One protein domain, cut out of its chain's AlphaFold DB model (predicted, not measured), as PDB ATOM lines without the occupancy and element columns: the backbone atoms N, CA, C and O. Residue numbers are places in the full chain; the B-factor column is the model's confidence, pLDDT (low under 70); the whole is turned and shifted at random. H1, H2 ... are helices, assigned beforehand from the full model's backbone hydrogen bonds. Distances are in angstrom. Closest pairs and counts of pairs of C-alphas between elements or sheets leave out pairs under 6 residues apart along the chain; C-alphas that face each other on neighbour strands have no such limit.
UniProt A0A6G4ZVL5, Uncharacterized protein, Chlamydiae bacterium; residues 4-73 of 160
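AT A GLANCE: This is residues 4 to 73 of the 160 residues of an uncharacterized protein of Chlamydiae bacterium (UniProt A0A6G4ZVL5). This is a flat, open U: long helices H1 and H3 form its arms with a gap between, and short H2 crosses one end. The printed part has 70 residues, with three named helices in the order H1, H2, H3; the class is all helix. It is only just loose, close to extended, with a radius of gyration of the C-alphas of 16.2 A, spanning 44 by 26 by 11 A.

HOW THE PARTS SIT: Start at H1, residues 4 to 31: its residues 29 to 30 touch residues 35 to 36 of H2, residues 33 to 44, only at the corner and only just, with 3 pairs of C-alphas within 8 A. Their closest C-alphas, of Leu 29 and Arg 36, are 5.6 A apart; the helices are about perpendicular at 75 degrees. H2 and H3, residues 49 to 71, are close but not clearly touching, with closest C-alphas, of Trp 42 and Ser 49, 6.2 A apart. H1 and H3 are apart. In H1, H2 and H3 every O i to N i+4 pair is within hydrogen-bond range.

IN THESE COORDINATES: Find C-alpha 4 at (109.385, 97.743, 122.437), where H1 begins its 40.7 A. H3 runs 32.6 A to C-alpha 71 at (106.052, 103.626, 112.591).

THE WHOLE: The printed part has no cut, and both links are tight. The model's pLDDT is under 70 at residues 4 to 5 and 68 to 73.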
ATOM      1  N   GLY A   4     110.259  97.334 121.332       59.16
ATOM      2  CA  GLY A   4     109.385  97.743 122.437       59.16
ATOM      3  C   GLY A   4     109.949  98.871 123.313       59.16
ATOM      4  O   GLY A   4     109.180  99.683 123.815       59.16
ATOM      5  N   GLN A   5     111.272  98.974 123.463       64.94
ATOM      6  CA  GLN A   5     111.928 100.053 124.209       64.94
ATOM      7  C   GLN A   5     111.899 101.381 123.441       64.94
ATOM      8  O   GLN A   5     111.708 102.421 124.062       64.94
ATOM      9  N   LEU A   6     112.010 101.358 122.106       73.50
ATOM     10  CA  LEU A   6     111.884 102.566 121.278       73.50
ATOM     11  C   LEU A   6     110.455 103.115 121.297       73.50
ATOM     12  O   LEU A   6     110.257 104.312 121.476       73.50
ATOM     13  N   LEU A   7     109.457 102.235 121.182       71.44
ATOM     14  CA  LEU A   7     108.045 102.615 121.260       71.44
ATOM     15  C   LEU A   7     107.695 103.214 122.624       71.44
ATOM     16  O   LEU A   7     107.056 104.261 122.707       71.44
ATOM     17  N   PHE A   8     108.165 102.571 123.691       74.62
ATOM     18  CA  PHE A   8     107.979 103.063 125.048       74.62
ATOM     19  C   PHE A   8     108.665 104.420 125.262       74.62
ATOM     20  O   PHE A   8     108.043 105.341 125.789       74.62
ATOM     21  N   SER A   9     109.899 104.579 124.777       76.00
ATOM     22  CA  SER A   9     110.641 105.841 124.858       76.00
ATOM     23  C   SER A   9     109.967 106.970 124.066       76.00
ATOM     24  O   SER A   9     109.833 108.080 124.579       76.00
ATOM     25  N   ALA A  10     109.456 106.690 122.864       80.50
ATOM     26  CA  ALA A  10     108.745 107.670 122.044       80.50
ATOM     27  C   ALA A  10     107.435 108.141 122.697       80.50
ATOM     28  O   ALA A  10     107.144 109.337 122.707       80.50
ATOM     29  N   ILE A  11     106.665 107.223 123.294       81.94
ATOM     30  CA  ILE A  11     105.441 107.566 124.033       81.94
ATOM     31  C   ILE A  11     105.777 108.438 125.246       81.94
ATOM     32  O   ILE A  11     105.129 109.461 125.466       81.94
ATOM     33  N   GLN A  12     106.806 108.073 126.016       78.00
ATOM     34  CA  GLN A  12     107.251 108.870 127.158       78.00
ATOM     35  C   GLN A  12     107.686 110.276 126.738       78.00
ATOM     36  O   GLN A  12     107.269 111.250 127.361       78.00
ATOM     37  N   PHE A  13     108.462 110.395 125.660       85.56
ATOM     38  CA  PHE A  13     108.863 111.688 125.115       85.56
ATOM     39  C   PHE A  13     107.652 112.533 124.709       85.56
ATOM     40  O   PHE A  13     107.583 113.710 125.056       85.56
ATOM     41  N   PHE A  14     106.663 111.933 124.039       85.69
ATOM     42  CA  PHE A  14     105.443 112.631 123.642       85.69
ATOM     43  C   PHE A  14     104.645 113.141 124.851       85.69
ATOM     44  O   PHE A  14     104.204 114.288 124.855       85.69
ATOM     45  N   ILE A  15     104.509 112.327 125.904       82.62
ATOM     46  CA  ILE A  15     103.843 112.731 127.153       82.62
ATOM     47  C   ILE A  15     104.587 113.898 127.809       82.62
ATOM     48  O   ILE A  15     103.962 114.879 128.210       82.62
ATOM     49  N   ILE A  16     105.917 113.819 127.894       85.62
ATOM     50  CA  ILE A  16     106.748 114.886 128.464       85.62
ATOM     51  C   ILE A  16     106.583 116.174 127.649       85.62
ATOM     52  O   ILE A  16     106.301 117.227 128.219       85.62
ATOM     53  N   ALA A  17     106.689 116.098 126.321       88.75
ATOM     54  CA  ALA A  17     106.506 117.242 125.435       88.75
ATOM     55  C   ALA A  17     105.105 117.860 125.574       88.75
ATOM     56  O   ALA A  17     104.980 119.081 125.635       88.75
ATOM     57  N   ALA A  18     104.059 117.037 125.694       87.25
ATOM     58  CA  ALA A  18     102.696 117.504 125.923       87.25
ATOM     59  C   ALA A  18     102.558 118.230 127.270       87.25
ATOM     60  O   ALA A  18     101.961 119.306 127.321       87.25
ATOM     61  N   LEU A  19     103.145 117.702 128.348       87.62
ATOM     62  CA  LEU A  19     103.152 118.364 129.658       87.62
ATOM     63  C   LEU A  19     103.863 119.722 129.605       87.62
ATOM     64  O   LEU A  19     103.311 120.718 130.076       87.62
ATOM     65  N   PHE A  20     105.039 119.788 128.973       90.69
ATOM     66  CA  PHE A  20     105.767 121.046 128.783       90.69
ATOM     67  C   PHE A  20     104.986 122.043 127.924       90.69
ATOM     68  O   PHE A  20     104.871 123.207 128.301       90.69
ATOM     69  N   GLY A  21     104.410 121.597 126.806       91.12
ATOM     70  CA  GLY A  21     103.604 122.441 125.925       91.12
ATOM     71  C   GLY A  21     102.368 122.998 126.628       91.12
ATOM     72  O   GLY A  21     102.071 124.185 126.514       91.12
ATOM     73  N   THR A  22     101.695 122.169 127.427       87.94
ATOM     74  CA  THR A  22     100.530 122.588 128.215       87.94
ATOM     75  C   THR A  22     100.932 123.610 129.281       87.94
ATOM     76  O   THR A  22     100.293 124.653 129.410       87.94
ATOM     77  N   GLY A  23     102.029 123.367 130.006       91.62
ATOM     78  CA  GLY A  23     102.563 124.317 130.986       91.62
ATOM     79  C   GLY A  23     102.950 125.656 130.354       91.62
ATOM     80  O   GLY A  23     102.532 126.709 130.834       91.62
ATOM     81  N   ALA A  24     103.682 125.627 129.237       92.06
ATOM     82  CA  ALA A  24     104.061 126.822 128.488       92.06
ATOM     83  C   ALA A  24     102.837 127.599 127.983       92.06
ATOM     84  O   ALA A  24     102.818 128.827 128.070       92.06
ATOM     85  N   ALA A  25     101.791 126.903 127.523       89.88
ATOM     86  CA  ALA A  25     100.538 127.531 127.119       89.88
ATOM     87  C   ALA A  25      99.873 128.278 128.287       89.88
ATOM     88  O   ALA A  25      99.467 129.425 128.112       89.88
ATOM     89  N   PHE A  26      99.820 127.689 129.488       91.50
ATOM     90  CA  PHE A  26      99.283 128.366 130.675       91.50
ATOM     91  C   PHE A  26     100.121 129.576 131.104       91.50
ATOM     92  O   PHE A  26      99.557 130.630 131.405       91.50
ATOM     93  N   PHE A  27     101.451 129.463 131.089       92.50
ATOM     94  CA  PHE A  27     102.335 130.599 131.367       92.50
ATOM     95  C   PHE A  27     102.157 131.727 130.342       92.50
ATOM     96  O   PHE A  27     102.041 132.893 130.722       92.50
ATOM     97  N   GLY A  28     102.066 131.392 129.054       90.94
ATOM     98  CA  GLY A  28     101.806 132.361 127.990       90.94
ATOM     99  C   GLY A  28     100.443 133.036 128.135       90.94
ATOM    100  O   GLY A  28     100.337 134.252 127.995       90.94
ATOM    101  N   LEU A  29      99.409 132.272 128.497       88.44
ATOM    102  CA  LEU A  29      98.060 132.791 128.731       88.44
ATOM    103  C   LEU A  29      98.002 133.757 129.924       88.44
ATOM    104  O   LEU A  29      97.187 134.679 129.937       88.44
ATOM    105  N   HIS A  30      98.870 133.564 130.921       92.31
ATOM    106  CA  HIS A  30      99.025 134.509 132.022       92.31
ATOM    107  C   HIS A  30      99.702 135.812 131.572       92.31
ATOM    108  O   HIS A  30      99.244 136.893 131.939       92.31
ATOM    109  N   ALA A  31     100.762 135.715 130.766       94.44
ATOM    110  CA  ALA A  31     101.539 136.866 130.310       94.44
ATOM    111  C   ALA A  31     100.819 137.721 129.247       94.44
ATOM    112  O   ALA A  31     101.086 138.918 129.143       94.44
ATOM    113  N   LEU A  32      99.910 137.130 128.462       95.12
ATOM    114  CA  LEU A  32      99.239 137.781 127.334       95.12
ATOM    115  C   LEU A  32      97.728 137.937 127.598       95.12
ATOM    116  O   LEU A  32      96.943 137.030 127.302       95.12
ATOM    117  N   PRO A  33      97.280 139.092 128.130       92.38
ATOM    118  CA  PRO A  33      95.885 139.298 128.515       92.38
ATOM    119  C   PRO A  33      94.913 139.247 127.329       92.38
ATOM    120  O   PRO A  33      93.782 138.797 127.506       92.38
ATOM    121  N   GLU A  34      95.334 139.640 126.124       93.00
ATOM    122  CA  GLU A  34      94.488 139.577 124.923       93.00
ATOM    123  C   GLU A  34      94.075 138.138 124.587       93.00
ATOM    124  O   GLU A  34      92.889 137.860 124.419       93.00
ATOM    125  N   ILE A  35      95.029 137.198 124.605       88.12
ATOM    126  CA  ILE A  35      94.761 135.773 124.362       88.12
ATOM    127  C   ILE A  35      93.807 135.230 125.424       88.12
ATOM    128  O   ILE A  35      92.869 134.499 125.106       88.12
ATOM    129  N   ARG A  36      93.993 135.623 126.688       90.44
ATOM    130  CA  ARG A  36      93.098 135.234 127.783       90.44
ATOM    131  C   ARG A  36      91.663 135.702 127.540       90.44
ATOM    132  O   ARG A  36      90.737 134.925 127.765       90.44
ATOM    133  N   HIS A  37      91.465 136.935 127.073       91.31
ATOM    134  CA  HIS A  37      90.133 137.442 126.733       91.31
ATOM    135  C   HIS A  37      89.512 136.680 125.558       91.31
ATOM    136  O   HIS A  37      88.338 136.316 125.625       91.31
ATOM    137  N   THR A  38      90.289 136.361 124.523       88.19
ATOM    138  CA  THR A  38      89.816 135.547 123.396       88.19
ATOM    139  C   THR A  38      89.406 134.144 123.841       88.19
ATOM    140  O   THR A  38      88.327 133.682 123.477       88.19
ATOM    141  N   VAL A  39      90.216 133.489 124.677       86.88
ATOM    142  CA  VAL A  39      89.913 132.155 125.217       86.88
ATOM    143  C   VAL A  39      88.679 132.192 126.122       86.88
ATOM    144  O   VAL A  39      87.807 131.335 125.993       86.88
ATOM    145  N   ALA A  40      88.543 133.204 126.981       89.50
ATOM    146  CA  ALA A  40      87.345 133.387 127.800       89.50
ATOM    147  C   ALA A  40      86.089 133.579 126.933       89.50
ATOM    148  O   ALA A  40      85.065 132.945 127.179       89.50
ATOM    149  N   ASN A  41      86.182 134.383 125.871       88.06
ATOM    150  CA  ASN A  41      85.085 134.580 124.926       88.06
ATOM    151  C   ASN A  41      84.725 133.294 124.170       88.06
ATOM    152  O   ASN A  41      83.546 133.055 123.920       88.06
ATOM    153  N   TRP A  42      85.708 132.452 123.840       84.56
ATOM    154  CA  TRP A  42      85.474 131.137 123.231       84.56
ATOM    155  C   TRP A  42      84.754 130.170 124.171       84.56
ATOM    156  O   TRP A  42      83.878 129.433 123.723       84.56
ATOM    157  N   ILE A  43      85.095 130.186 125.463       84.75
ATOM    158  CA  ILE A  43      84.434 129.364 126.486       84.75
ATOM    159  C   ILE A  43      82.993 129.838 126.710       84.75
ATOM    160  O   ILE A  43      82.084 129.019 126.821       84.75
ATOM    161  N   LEU A  44      82.781 131.155 126.759       89.19
ATOM    162  CA  LEU A  44      81.475 131.755 127.040       89.19
ATOM    163  C   LEU A  44      80.509 131.697 125.846       89.19
ATOM    164  O   LEU A  44      79.300 131.674 126.060       89.19
ATOM    165  N   ASN A  45      81.010 131.635 124.607       84.44
ATOM    166  CA  ASN A  45      80.193 131.537 123.391       84.44
ATOM    167  C   ASN A  45      80.471 130.225 122.627       84.44
ATOM    168  O   ASN A  45      81.236 130.209 121.659       84.44
ATOM    169  N   PRO A  46      79.830 129.111 123.028       71.44
ATOM    170  CA  PRO A  46      80.184 127.761 122.579       71.44
ATOM    171  C   PRO A  46      79.806 127.419 121.125       71.44
ATOM    172  O   PRO A  46      80.255 126.397 120.609       71.44
ATOM    173  N   GLY A  47      78.988 128.235 120.450       75.12
ATOM    174  CA  GLY A  47      78.234 127.825 119.254       75.12
ATOM    175  C   GLY A  47      79.045 127.140 118.141       75.12
ATOM    176  O   GLY A  47      78.710 126.032 117.741       75.12
ATOM    177  N   CYS A  48      80.118 127.767 117.647       70.06
ATOM    178  CA  CYS A  48      80.983 127.188 116.600       70.06
ATOM    179  C   CYS A  48      82.349 126.710 117.119       70.06
ATOM    180  O   CYS A  48      83.014 125.901 116.472       70.06
ATOM    181  N   SER A  49      82.766 127.174 118.296       76.38
ATOM    182  CA  SER A  49      84.115 126.958 118.832       76.38
ATOM    183  C   SER A  49      84.361 125.498 119.229       76.38
ATOM    184  O   SER A  49      85.445 124.967 118.990       76.38
ATOM    185  N   PHE A  50      83.346 124.811 119.768       80.19
ATOM    186  CA  PHE A  50      83.469 123.401 120.163       80.19
ATOM    187  C   PHE A  50      83.553 122.449 118.968       80.19
ATOM    188  O   PHE A  50      84.263 121.447 119.044       80.19
ATOM    189  N   LEU A  51      82.889 122.770 117.851       83.06
ATOM    190  CA  LEU A  51      83.015 121.991 116.616       83.06
ATOM    191  C   LEU A  51      84.438 122.074 116.064       83.06
ATOM    192  O   LEU A  51      85.032 121.047 115.743       83.06
ATOM    193  N   LEU A  52      85.008 123.281 116.008       83.62
ATOM    194  CA  LEU A  52      86.379 123.489 115.541       83.62
ATOM    195  C   LEU A  52      87.398 122.782 116.446       83.62
ATOM    196  O   LEU A  52      88.313 122.128 115.948       83.62
ATOM    197  N   LEU A  53      87.209 122.855 117.768       82.75
ATOM    198  CA  LEU A  53      88.039 122.134 118.733       82.75
ATOM    199  C   LEU A  53      87.938 120.612 118.540       82.75
ATOM    200  O   LEU A  53      88.958 119.925 118.540       82.75
ATOM    201  N   GLY A  54      86.727 120.096 118.317       84.62
ATOM    202  CA  GLY A  54      86.489 118.690 117.999       84.62
ATOM    203  C   GLY A  54      87.243 118.251 116.743       84.62
ATOM    204  O   GLY A  54      87.995 117.282 116.795       84.62
ATOM    205  N   PHE A  55      87.131 119.012 115.649       90.00
ATOM    206  CA  PHE A  55      87.870 118.740 114.412       90.00
ATOM    207  C   PHE A  55      89.391 118.753 114.610       90.00
ATOM    208  O   PHE A  55      90.075 117.888 114.065       90.00
ATOM    209  N   LEU A  56      89.921 119.683 115.410       87.81
ATOM    210  CA  LEU A  56      91.348 119.735 115.742       87.81
ATOM    211  C   LEU A  56      91.804 118.481 116.490       87.81
ATOM    212  O   LEU A  56      92.791 117.858 116.098       87.81
ATOM    213  N   ILE A  57      91.073 118.082 117.534       85.12
ATOM    214  CA  ILE A  57      91.401 116.894 118.331       85.12
ATOM    215  C   ILE A  57      91.331 115.637 117.462       85.12
ATOM    216  O   ILE A  57      92.263 114.829 117.468       85.12
ATOM    217  N   THR A  58      90.263 115.479 116.675       88.62
ATOM    218  CA  THR A  58      90.113 114.336 115.769       88.62
ATOM    219  C   THR A  58      91.212 114.319 114.711       88.62
ATOM    220  O   THR A  58      91.785 113.262 114.466       88.62
ATOM    221  N   GLY A  59      91.566 115.467 114.126       91.00
ATOM    222  CA  GLY A  59      92.642 115.576 113.140       91.00
ATOM    223  C   GLY A  59      94.006 115.174 113.702       91.00
ATOM    224  O   GLY A  59      94.723 114.395 113.071       91.00
ATOM    225  N   ILE A  60      94.343 115.631 114.913       85.56
ATOM    226  CA  ILE A  60      95.581 115.246 115.606       85.56
ATOM    227  C   ILE A  60      95.582 113.744 115.917       85.56
ATOM    228  O   ILE A  60      96.583 113.074 115.670       85.56
ATOM    229  N   ALA A  61      94.466 113.196 116.404       80.12
ATOM    230  CA  ALA A  61      94.346 111.765 116.680       80.12
ATOM    231  C   ALA A  61      94.529 110.915 115.410       80.12
ATOM    232  O   ALA A  61      95.205 109.887 115.447       80.12
ATOM    233  N   LEU A  62      93.982 111.364 114.277       88.44
ATOM    234  CA  LEU A  62      94.108 110.690 112.985       88.44
ATOM    235  C   LEU A  62      95.554 110.751 112.466       88.44
ATOM    236  O   LEU A  62      96.100 109.727 112.062       88.44
ATOM    237  N   LEU A  63      96.206 111.915 112.555       85.19
ATOM    238  CA  LEU A  63      97.625 112.086 112.215       85.19
ATOM    239  C   LEU A  63      98.539 111.208 113.073       85.19
ATOM    240  O   LEU A  63      99.443 110.557 112.541       85.19
ATOM    241  N   LEU A  64      98.298 111.155 114.385       81.19
ATOM    242  CA  LEU A  64      99.034 110.281 115.296       81.19
ATOM    243  C   LEU A  64      98.778 108.810 114.974       81.19
ATOM    244  O   LEU A  64      99.728 108.037 114.935       81.19
ATOM    245  N   GLY A  65      97.534 108.426 114.681       78.69
ATOM    246  CA  GLY A  65      97.178 107.065 114.279       78.69
ATOM    247  C   GLY A  65      97.883 106.630 112.993       78.69
ATOM    248  O   GLY A  65      98.478 105.557 112.953       78.69
ATOM    249  N   ILE A  66      97.899 107.489 111.967       80.44
ATOM    250  CA  ILE A  66      98.640 107.246 110.720       80.44
ATOM    251  C   ILE A  66     100.137 107.130 111.007       80.44
ATOM    252  O   ILE A  66     100.765 106.168 110.570       80.44
ATOM    253  N   SER A  67     100.701 108.067 111.773       72.75
ATOM    254  CA  SER A  67     102.121 108.052 112.142       72.75
ATOM    255  C   SER A  67     102.481 106.779 112.900       72.75
ATOM    256  O   SER A  67     103.506 106.170 112.620       72.75
ATOM    257  N   PHE A  68     101.609 106.316 113.796       68.19
ATOM    258  CA  PHE A  68     101.794 105.075 114.537       68.19
ATOM    259  C   PHE A  68     101.686 103.844 113.633       68.19
ATOM    260  O   PHE A  68     102.505 102.940 113.753       68.19
ATOM    261  N   CYS A  69     100.743 103.817 112.686       68.88
ATOM    262  CA  CYS A  69     100.646 102.761 111.676       68.88
ATOM    263  C   CYS A  69     101.882 102.705 110.768       68.88
ATOM    264  O   CYS A  69     102.350 101.617 110.434       68.88
ATOM    265  N   VAL A  70     102.426 103.860 110.376       69.31
ATOM    266  CA  VAL A  70     103.661 103.948 109.586       69.31
ATOM    267  C   VAL A  70     104.869 103.536 110.428       69.31
ATOM    268  O   VAL A  70     105.700 102.773 109.957       69.31
ATOM    269  N   MET A  71     104.944 103.956 111.690       61.12
ATOM    270  CA  MET A  71     106.052 103.626 112.591       61.12
ATOM    271  C   MET A  71     106.022 102.160 113.055       61.12
ATOM    272  O   MET A  71     107.072 101.560 113.271       61.12
ATOM    273  N   GLN A  72     104.838 101.541 113.153       56.53
ATOM    274  CA  GLN A  72     104.685 100.098 113.379       56.53
ATOM    275  C   GLN A  72     105.016  99.246 112.152       56.53
ATOM    276  O   GLN A  72     105.223  98.040 112.313       56.53
ATOM    277  N   ARG A  73     105.159  99.833 110.953       50.69
ATOM    278  CA  ARG A  73     105.896  99.181 109.861       50.69
ATOM    279  C   ARG A  73     107.401  99.206 110.162       50.69
ATOM    280  O   ARG A  73     108.202  99.668 109.359       50.69
TER     281      ARG A  73